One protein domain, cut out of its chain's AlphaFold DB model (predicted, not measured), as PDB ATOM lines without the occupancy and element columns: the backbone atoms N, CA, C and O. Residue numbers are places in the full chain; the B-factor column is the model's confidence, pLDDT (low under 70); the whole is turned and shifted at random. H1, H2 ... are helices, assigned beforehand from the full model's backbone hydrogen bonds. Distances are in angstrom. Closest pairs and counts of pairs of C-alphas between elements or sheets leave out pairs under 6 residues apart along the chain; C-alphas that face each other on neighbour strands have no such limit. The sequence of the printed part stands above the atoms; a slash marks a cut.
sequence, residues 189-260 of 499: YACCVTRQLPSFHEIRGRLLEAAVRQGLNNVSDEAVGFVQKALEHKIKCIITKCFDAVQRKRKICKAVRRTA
ATOM      1  N   TYR A 189       2.468   9.587  15.944       79.06
ATOM      2  CA  TYR A 189       1.787   9.425  17.223       79.06
ATOM      3  C   TYR A 189       2.735   9.630  18.400       79.06
ATOM      4  O   TYR A 189       3.832   9.070  18.467       79.06
ATOM      5  N   ALA A 190       2.310  10.439  19.372       81.31
ATOM      6  CA  ALA A 190       3.069  10.645  20.597       81.31
ATOM      7  C   ALA A 190       3.379   9.295  21.270       81.31
ATOM      8  O   ALA A 190       2.516   8.425  21.366       81.31
ATOM      9  N   CYS A 191       4.601   9.120  21.787       87.62
ATOM     10  CA  CYS A 191       5.045   7.843  22.375       87.62
ATOM     11  C   CYS A 191       4.197   7.408  23.584       87.62
ATOM     12  O   CYS A 191       4.186   6.239  23.965       87.62
ATOM     13  N   CYS A 192       3.469   8.347  24.201       82.69
ATOM     14  CA  CYS A 192       2.492   8.044  25.245       82.69
ATOM     15  C   CYS A 192       1.310   7.202  24.735       82.69
ATOM     16  O   CYS A 192       0.719   6.468  25.524       82.69
ATOM     17  N   VAL A 193       0.997   7.278  23.440       87.06
ATOM     18  CA  VAL A 193      -0.073   6.519  22.784       87.06
ATOM     19  C   VAL A 193       0.427   5.131  22.392       87.06
ATOM     20  O   VAL A 193      -0.175   4.134  22.784       87.06
ATOM     21  N   THR A 194       1.563   5.048  21.693       90.69
ATOM     22  CA  THR A 194       2.106   3.772  21.188       90.69
ATOM     23  C   THR A 194       2.670   2.879  22.293       90.69
ATOM     24  O   THR A 194       2.791   1.669  22.112       90.69
ATOM     25  N   ARG A 195       3.016   3.460  23.454       93.00
ATOM     26  CA  ARG A 195       3.712   2.789  24.570       93.00
ATOM     27  C   ARG A 195       5.049   2.158  24.164       93.00
ATOM     28  O   ARG A 195       5.571   1.304  24.880       93.00
ATOM     29  N   GLN A 196       5.613   2.596  23.043       94.44
ATOM     30  CA  GLN A 196       6.907   2.168  22.533       94.44
ATOM     31  C   GLN A 196       7.840   3.374  22.424       94.44
ATOM     32  O   GLN A 196       7.398   4.525  22.354       94.44
ATOM     33  N   LEU A 197       9.148   3.113  22.470       95.12
ATOM     34  CA  LEU A 197      10.125   4.152  22.162       95.12
ATOM     35  C   LEU A 197      10.057   4.476  20.675       95.12
ATOM     36  O   LEU A 197       9.837   3.559  19.885       95.12
ATOM     37  N   PRO A 198      10.235   5.753  20.309       95.94
ATOM     38  CA  PRO A 198      10.071   6.145  18.931       95.94
ATOM     39  C   PRO A 198      11.139   5.491  18.055       95.94
ATOM     40  O   PRO A 198      12.295   5.356  18.473       95.94
ATOM     41  N   SER A 199      10.744   5.085  16.852       95.62
ATOM     42  CA  SER A 199      11.656   4.526  15.857       95.62
ATOM     43  C   SER A 199      12.628   5.594  15.338       95.62
ATOM     44  O   SER A 199      12.425   6.797  15.525       95.62
ATOM     45  N   PHE A 200      13.696   5.169  14.658       96.62
ATOM     46  CA  PHE A 200      14.654   6.093  14.041       96.62
ATOM     47  C   PHE A 200      13.954   7.091  13.099       96.62
ATOM     48  O   PHE A 200      14.205   8.294  13.172       96.62
ATOM     49  N   HIS A 201      13.014   6.608  12.279       95.31
ATOM     50  CA  HIS A 201      12.250   7.437  11.345       95.31
ATOM     51  C   HIS A 201      11.307   8.413  12.059       95.31
ATOM     52  O   HIS A 201      11.243   9.577  11.674       95.31
ATOM     53  N   GLU A 202      10.650   7.998  13.145       94.06
ATOM     54  CA  GLU A 202       9.782   8.886  13.934       94.06
ATOM     55  C   GLU A 202      10.577  10.002  14.629       94.06
ATOM     56  O   GLU A 202      10.129  11.150  14.698       94.06
ATOM     57  N   ILE A 203      11.776   9.691  15.142       96.19
ATOM     58  CA  ILE A 203      12.683  10.703  15.702       96.19
ATOM     59  C   ILE A 203      13.131  11.663  14.595       96.19
ATOM     60  O   ILE A 203      13.103  12.875  14.805       96.19
ATOM     61  N   ARG A 204      13.504  11.140  13.419       95.88
ATOM     62  CA  ARG A 204      13.910  11.944  12.258       95.88
ATOM     63  C   ARG A 204      12.801  12.891  11.813       95.88
ATOM     64  O   ARG A 204      13.069  14.079  11.678       95.88
ATOM     65  N   GLY A 205      11.567  12.404  11.673       93.56
ATOM     66  CA  GLY A 205      10.407  13.220  11.299       93.56
ATOM     67  C   GLY A 205      10.170  14.374  12.275       93.56
ATOM     68  O   GLY A 205      10.064  15.527  11.863       93.56
ATOM     69  N   ARG A 206      10.210  14.100  13.586       94.25
ATOM     70  CA  ARG A 206      10.042  15.139  14.621       94.25
ATOM     71  C   ARG A 206      11.189  16.138  14.682       94.25
ATOM     72  O   ARG A 206      10.955  17.317  14.947       94.25
ATOM     73  N   LEU A 207      12.426  15.675  14.499       96.00
ATOM     74  CA  LEU A 207      13.590  16.557  14.455       96.00
ATOM     75  C   LEU A 207      13.558  17.439  13.213       96.00
ATOM     76  O   LEU A 207      13.873  18.616  13.329       96.00
ATOM     77  N   LEU A 208      13.151  16.899  12.063       95.19
ATOM     78  CA  LEU A 208      12.999  17.664  10.830       95.19
ATOM     79  C   LEU A 208      11.918  18.732  10.990       95.19
ATOM     80  O   LEU A 208      12.169  19.897  10.713       95.19
ATOM     81  N   GLU A 209      10.760  18.375  11.546       92.25
ATOM     82  CA  GLU A 209       9.694  19.336  11.839       92.25
ATOM     83  C   GLU A 209      10.173  20.442  12.800       92.25
ATOM     84  O   GLU A 209       9.869  21.621  12.621       92.25
ATOM     85  N   ALA A 210      10.972  20.088  13.813       93.25
ATOM     86  CA  ALA A 210      11.572  21.058  14.726       93.25
ATOM     87  C   ALA A 210      12.645  21.934  14.065       93.25
ATOM     88  O   ALA A 210      12.710  23.120  14.378       93.25
ATOM     89  N   ALA A 211      13.452  21.374  13.167       95.50
ATOM     90  CA  ALA A 211      14.467  22.087  12.402       95.50
ATOM     91  C   ALA A 211      13.814  23.111  11.465       95.50
ATOM     92  O   ALA A 211      14.165  24.288  11.517       95.50
ATOM     93  N   VAL A 212      12.782  22.701  10.723       92.06
ATOM     94  CA  VAL A 212      12.011  23.574   9.824       92.06
ATOM     95  C   VAL A 212      11.365  24.724  10.594       92.06
ATOM     96  O   VAL A 212      11.472  25.875  10.179       92.06
ATOM     97  N   ARG A 213      10.788  24.465  11.780       88.62
ATOM     98  CA  ARG A 213      10.259  25.530  12.659       88.62
ATOM     99  C   ARG A 213      11.319  26.547  13.105       88.62
ATOM    100  O   ARG A 213      10.961  27.646  13.510       88.62
ATOM    101  N   GLN A 214      12.601  26.190  13.060       94.44
ATOM    102  CA  GLN A 214      13.730  27.067  13.388       94.44
ATOM    103  C   GLN A 214      14.439  27.628  12.139       94.44
ATOM    104  O   GLN A 214      15.493  28.244  12.277       94.44
ATOM    105  N   GLY A 215      13.892  27.426  10.932       94.38
ATOM    106  CA  GLY A 215      14.506  27.877   9.677       94.38
ATOM    107  C   GLY A 215      15.709  27.040   9.224       94.38
ATOM    108  O   GLY A 215      16.567  27.536   8.500       94.38
ATOM    109  N   LEU A 216      15.806  25.787   9.677       95.50
ATOM    110  CA  LEU A 216      16.829  24.828   9.259       95.50
ATOM    111  C   LEU A 216      16.229  23.803   8.291       95.50
ATOM    112  O   LEU A 216      15.143  23.280   8.525       95.50
ATOM    113  N   ASN A 217      16.976  23.463   7.240       92.62
ATOM    114  CA  ASN A 217      16.419  22.700   6.117       92.62
ATOM    115  C   ASN A 217      16.568  21.181   6.265       92.62
ATOM    116  O   ASN A 217      15.788  20.437   5.688       92.62
ATOM    117  N   ASN A 218      17.569  20.701   7.013       94.75
ATOM    118  CA  ASN A 218      17.914  19.279   7.064       94.75
ATOM    119  C   ASN A 218      18.378  18.836   8.457       94.75
ATOM    120  O   ASN A 218      18.943  19.614   9.224       94.75
ATOM    121  N   VAL A 219      18.190  17.547   8.749       97.44
ATOM    122  CA  VAL A 219      18.702  16.869   9.947       97.44
ATOM    123  C   VAL A 219      19.552  15.686   9.498       97.44
ATOM    124  O   VAL A 219      19.083  14.856   8.723       97.44
ATOM    125  N   SER A 220      20.797  15.606   9.976       98.06
ATOM    126  CA  SER A 220      21.679  14.481   9.659       98.06
ATOM    127  C   SER A 220      21.244  13.206  10.383       98.06
ATOM    128  O   SER A 220      20.812  13.240  11.539       98.06
ATOM    129  N   ASP A 221      21.417  12.058   9.732       97.88
ATOM    130  CA  ASP A 221      21.079  10.755  10.314       97.88
ATOM    131  C   ASP A 221      21.932  10.436  11.558       97.88
ATOM    132  O   ASP A 221      21.469   9.787  12.500       97.88
ATOM    133  N   GLU A 222      23.151  10.976  11.632       98.44
ATOM    134  CA  GLU A 222      23.994  10.894  12.828       98.44
ATOM    135  C   GLU A 222      23.360  11.601  14.032       98.44
ATOM    136  O   GLU A 222      23.352  11.049  15.135       98.44
ATOM    137  N   ALA A 223      22.775  12.790  13.833       98.06
ATOM    138  CA  ALA A 223      22.094  13.528  14.893       98.06
ATOM    139  C   ALA A 223      20.888  12.745  15.430       98.06
ATOM    140  O   ALA A 223      20.713  12.634  16.647       98.06
ATOM    141  N   VAL A 224      20.104  12.131  14.537       98.12
ATOM    142  CA  VAL A 224      18.997  11.234  14.906       98.12
ATOM    143  C   VAL A 224      19.520  10.058  15.739       98.12
ATOM    144  O   VAL A 224      18.996   9.772  16.821       98.12
ATOM    145  N   GLY A 225      20.614   9.429  15.294       98.00
ATOM    146  CA  GLY A 225      21.267   8.333  16.008       98.00
ATOM    147  C   GLY A 225      21.776   8.729  17.400       98.00
ATOM    148  O   GLY A 225      21.644   7.956  18.353       98.00
ATOM    149  N   PHE A 226      22.314   9.943  17.562       98.56
ATOM    150  CA  PHE A 226      22.723  10.464  18.869       98.56
ATOM    151  C   PHE A 226      21.533  10.669  19.806       98.56
ATOM    152  O   PHE A 226      21.609  10.278  20.974       98.56
ATOM    153  N   VAL A 227      20.423  11.222  19.310       98.12
ATOM    154  CA  VAL A 227      19.201  11.419  20.104       98.12
ATOM    155  C   VAL A 227      18.621  10.080  20.557       98.12
ATOM    156  O   VAL A 227      18.289   9.930  21.736       98.12
ATOM    157  N   GLN A 228      18.575   9.079  19.675       97.75
ATOM    158  CA  GLN A 228      18.114   7.734  20.021       97.75
ATOM    159  C   GLN A 228      18.985   7.100  21.119       97.75
ATOM    160  O   GLN A 228      18.469   6.669  22.154       97.75
ATOM    161  N   LYS A 229      20.316   7.119  20.955       98.19
ATOM    162  CA  LYS A 229      21.259   6.595  21.961       98.19
ATOM    163  C   LYS A 229      21.144   7.334  23.299       98.19
ATOM    164  O   LYS A 229      21.171   6.704  24.360       98.19
ATOM    165  N   ALA A 230      20.994   8.658  23.270       98.31
ATOM    166  CA  ALA A 230      20.823   9.471  24.469       98.31
ATOM    167  C   ALA A 230      19.520   9.131  25.212       98.31
ATOM    168  O   ALA A 230      19.528   9.000  26.441       98.31
ATOM    169  N   LEU A 231      18.421   8.937  24.475       97.31
ATOM    170  CA  LEU A 231      17.127   8.538  25.021       97.31
ATOM    171  C   LEU A 231      17.212   7.169  25.707       97.31
ATOM    172  O   LEU A 231      16.839   7.040  26.877       97.31
ATOM    173  N   GLU A 232      17.774   6.168  25.027       96.94
ATOM    174  CA  GLU A 232      17.979   4.835  25.600       96.94
ATOM    175  C   GLU A 232      18.824   4.879  26.874       96.94
ATOM    176  O   GLU A 232      18.455   4.296  27.898       96.94
ATOM    177  N   HIS A 233      19.958   5.581  26.830       98.12
ATOM    178  CA  HIS A 233      20.852   5.706  27.974       98.12
ATOM    179  C   HIS A 233      20.149   6.378  29.162       98.12
ATOM    180  O   HIS A 233      20.272   5.930  30.308       98.12
ATOM    181  N   LYS A 234      19.353   7.423  28.906       97.88
ATOM    182  CA  LYS A 234      18.604   8.124  29.950       97.88
ATOM    183  C   LYS A 234      17.580   7.215  30.623       97.88
ATOM    184  O   LYS A 234      17.498   7.209  31.854       97.88
ATOM    185  N   ILE A 235      16.834   6.442  29.840       97.38
ATOM    186  CA  ILE A 235      15.823   5.512  30.352       97.38
ATOM    187  C   ILE A 235      16.485   4.386  31.143       97.38
ATOM    188  O   ILE A 235      16.071   4.125  32.275       97.38
ATOM    189  N   LYS A 236      17.571   3.798  30.620       97.81
ATOM    190  CA  LYS A 236      18.394   2.815  31.345       97.81
ATOM    191  C   LYS A 236      18.816   3.369  32.709       97.81
ATOM    192  O   LYS A 236      18.566   2.731  33.726       97.81
ATOM    193  N   CYS A 237      19.333   4.598  32.766       98.12
ATOM    194  CA  CYS A 237      19.741   5.237  34.019       98.12
ATOM    195  C   CYS A 237      18.582   5.405  35.026       98.12
ATOM    196  O   CYS A 237      18.768   5.194  36.228       98.12
ATOM    197  N   ILE A 238      17.383   5.781  34.563       97.69
ATOM    198  CA  ILE A 238      16.191   5.912  35.419       97.69
ATOM    199  C   ILE A 238      15.789   4.545  35.982       97.69
ATOM    200  O   ILE A 238      15.617   4.412  37.195       97.69
ATOM    201  N   ILE A 239      15.702   3.522  35.127       97.56
ATOM    202  CA  ILE A 239      15.330   2.159  35.524       97.56
ATOM    203  C   ILE A 239      16.344   1.592  36.522       97.56
ATOM    204  O   ILE A 239      15.941   1.083  37.570       97.56
ATOM    205  N   THR A 240      17.647   1.741  36.262       98.06
ATOM    206  CA  THR A 240      18.712   1.297  37.175       98.06
ATOM    207  C   THR A 240      18.564   1.942  38.550       98.06
ATOM    208  O   THR A 240      18.555   1.241  39.559       98.06
ATOM    209  N   LYS A 241      18.333   3.259  38.622       97.19
ATOM    210  CA  LYS A 241      18.128   3.958  39.903       97.19
ATOM    211  C   LYS A 241      16.908   3.444  40.665       97.19
ATOM    212  O   LYS A 241      16.974   3.294  41.889       97.19
ATOM    213  N   CYS A 242      15.810   3.169  39.963       97.44
ATOM    214  CA  CYS A 242      14.611   2.583  40.558       97.44
ATOM    215  C   CYS A 242      14.892   1.177  41.101       97.44
ATOM    216  O   CYS A 242      14.537   0.866  42.241       97.44
ATOM    217  N   PHE A 243      15.590   0.346  40.329       97.69
ATOM    218  CA  PHE A 243      15.958  -1.004  40.734       97.69
ATOM    219  C   PHE A 243      16.887  -1.004  41.952       97.69
ATOM    220  O   PHE A 243      16.621  -1.697  42.934       97.69
ATOM    221  N   ASP A 244      17.904  -0.143  41.959       96.62
ATOM    222  CA  ASP A 244      18.829   0.014  43.080       96.62
ATOM    223  C   ASP A 244      18.126   0.499  44.345       96.62
ATOM    224  O   ASP A 244      18.469   0.088  45.456       96.62
ATOM    225  N   ALA A 245      17.136   1.384  44.213       94.88
ATOM    226  CA  ALA A 245      16.325   1.823  45.341       94.88
ATOM    227  C   ALA A 245      15.520   0.655  45.937       94.88
ATOM    228  O   ALA A 245      15.503   0.473  47.157       94.88
ATOM    229  N   VAL A 246      14.905  -0.177  45.093       96.56
ATOM    230  CA  VAL A 246      14.158  -1.366  45.532       96.56
ATOM    231  C   VAL A 246      15.090  -2.405  46.161       96.56
ATOM    232  O   VAL A 246      14.787  -2.945  47.229       96.56
ATOM    233  N   GLN A 247      16.249  -2.664  45.555       96.31
ATOM    234  CA  GLN A 247      17.230  -3.600  46.096       96.31
ATOM    235  C   GLN A 247      17.779  -3.147  47.446       96.31
ATOM    236  O   GLN A 247      17.876  -3.961  48.366       96.31
ATOM    237  N   ARG A 248      18.104  -1.857  47.599       94.69
ATOM    238  CA  ARG A 248      18.556  -1.298  48.880       94.69
ATOM    239  C   ARG A 248      17.499  -1.477  49.964       94.69
ATOM    240  O   ARG A 248      17.829  -1.989  51.030       94.69
ATOM    241  N   LYS A 249      16.228  -1.179  49.671       92.94
ATOM    242  CA  LYS A 249      15.116  -1.435  50.602       92.94
ATOM    243  C   LYS A 249      15.033  -2.912  50.994       92.94
ATOM    244  O   LYS A 249      14.968  -3.224  52.177       92.94
ATOM    245  N   ARG A 250      15.126  -3.836  50.030       94.31
ATOM    246  CA  ARG A 250      15.125  -5.286  50.310       94.31
ATOM    247  C   ARG A 250      16.305  -5.717  51.186       94.31
ATOM    248  O   ARG A 250      16.112  -6.527  52.089       94.31
ATOM    249  N   LYS A 251      17.511  -5.189  50.943       93.88
ATOM    250  CA  LYS A 251      18.708  -5.478  51.754       93.88
ATOM    251  C   LYS A 251      18.544  -4.973  53.189       93.88
ATOM    252  O   LYS A 251      18.808  -5.733  54.115       93.88
ATOM    253  N   ILE A 252      18.028  -3.756  53.369       92.88
ATOM    254  CA  ILE A 252      17.742  -3.179  54.692       92.88
ATOM    255  C   ILE A 252      16.689  -4.013  55.429       92.88
ATOM    256  O   ILE A 252      16.934  -4.435  56.553       92.88
ATOM    257  N   CYS A 253      15.566  -4.358  54.790       90.75
ATOM    258  CA  CYS A 253      14.538  -5.195  55.418       90.75
ATOM    259  C   CYS A 253      15.073  -6.578  55.824       90.75
ATOM    260  O   CYS A 253      14.720  -7.091  56.885       90.75
ATOM    261  N   LYS A 254      15.942  -7.189  55.007       92.06
ATOM    262  CA  LYS A 254      16.611  -8.452  55.361       92.06
ATOM    263  C   LYS A 254      17.569  -8.283  56.544       92.06
ATOM    264  O   LYS A 254      17.615  -9.169  57.392       92.06
ATOM    265  N   ALA A 255      18.305  -7.174  56.614       91.75
ATOM    266  CA  ALA A 255      19.190  -6.873  57.737       91.75
ATOM    267  C   ALA A 255      18.398  -6.685  59.041       91.75
ATOM    268  O   ALA A 255      18.711  -7.347  60.024       91.75
ATOM    269  N   VAL A 256      17.315  -5.900  59.011       91.75
ATOM    270  CA  VAL A 256      16.431  -5.670  60.169       91.75
ATOM    271  C   VAL A 256      15.817  -6.975  60.683       91.75
ATOM    272  O   VAL A 256      15.783  -7.211  61.887       91.75
ATOM    273  N   ARG A 257      15.377  -7.871  59.788       88.12
ATOM    274  CA  ARG A 257      14.862  -9.193  60.192       88.12
ATOM    275  C   ARG A 257      15.929 -10.064  60.857       88.12
ATOM    276  O   ARG A 257      15.619 -10.773  61.805       88.12
ATOM    277  N   ARG A 258      17.178 -10.008  60.380       87.62
ATOM    278  CA  ARG A 258      18.292 -10.753  60.987       87.62
ATOM    279  C   ARG A 258      18.663 -10.205  62.362       87.62
ATOM    280  O   ARG A 258      18.881 -10.991  63.273       87.62
ATOM    281  N   THR A 259      18.694  -8.884  62.534       87.00
ATOM    282  CA  THR A 259      18.994  -8.270  63.837       87.00
ATOM    283  C   THR A 259      17.875  -8.502  64.850       87.00
ATOM    284  O   THR A 259      18.169  -8.814  65.998       87.00
ATOM    285  N   ALA A 260      16.605  -8.435  64.431       80.31
ATOM    286  CA  ALA A 260      15.466  -8.726  65.307       80.31
ATOM    287  C   ALA A 260      15.468 -10.181  65.816       80.31
ATOM    288  O   ALA A 260      15.128 -10.433  66.967       80.31
TER     289      ALA A 260
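This is residues 189 to 260 of the 499 residues of the protein "Hypothetical protein" of Lotharella oceanica (UniProt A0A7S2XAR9). A long helical shaft, H3, with a small head at its beginning: the short helix H2 packs at a steep tilt on residues 221 to 228 of H3, and the very short helix H1 is set off from both. Residues 233 to 260 of H3 stick out from the head as a free arm and make most of the length. The printed part has 72 residues with three named helices, in the order H1, H2, H3, and no named strand; its class is all helix. It is extended, with a radius of gyration of the C-alphas of 20.0 A and spans of 67 by 24 by 18 A.

H1, residues 191 to 194, is apart from H2, residues 200 to 213, and a tight link of 5 residues joins them. H1 is also apart from H3, residues 221 to 260. H2 and H3 touch, H3 with residues 221 to 228 alone; their closest C-alphas, those of Arg 204 and Val 224, are 5.8 A apart. Their lines stand at a steep tilt of 63 degrees, and they run opposite ways. In H2 and H3 every O i to N i+4 pair is within hydrogen-bond range; H1 is too short for such a pair, and its one O i to N i+3 pair is not within range.

H1 begins at C-alpha 191, (5.045, 7.843, 22.375), and measures 5.2 A from first to last C-alpha. H2 begins at C-alpha 200, (14.654, 6.093, 14.041), and measures 20.0 A. H3 measures 58.6 A and ends at C-alpha 260, (15.466, -8.726, 65.307).

The two C-alphas farthest apart, those of Asn 217 and Ala 260, are 67.0 A apart. Without residues 233 to 260, the body of 44 residues spans 31 by 19 by 13 A. The printed part has no cut, and the link from H2 to H3, 7 residues, is short. The mean pLDDT of the printed part is 94.2, and no printed residue is under 70.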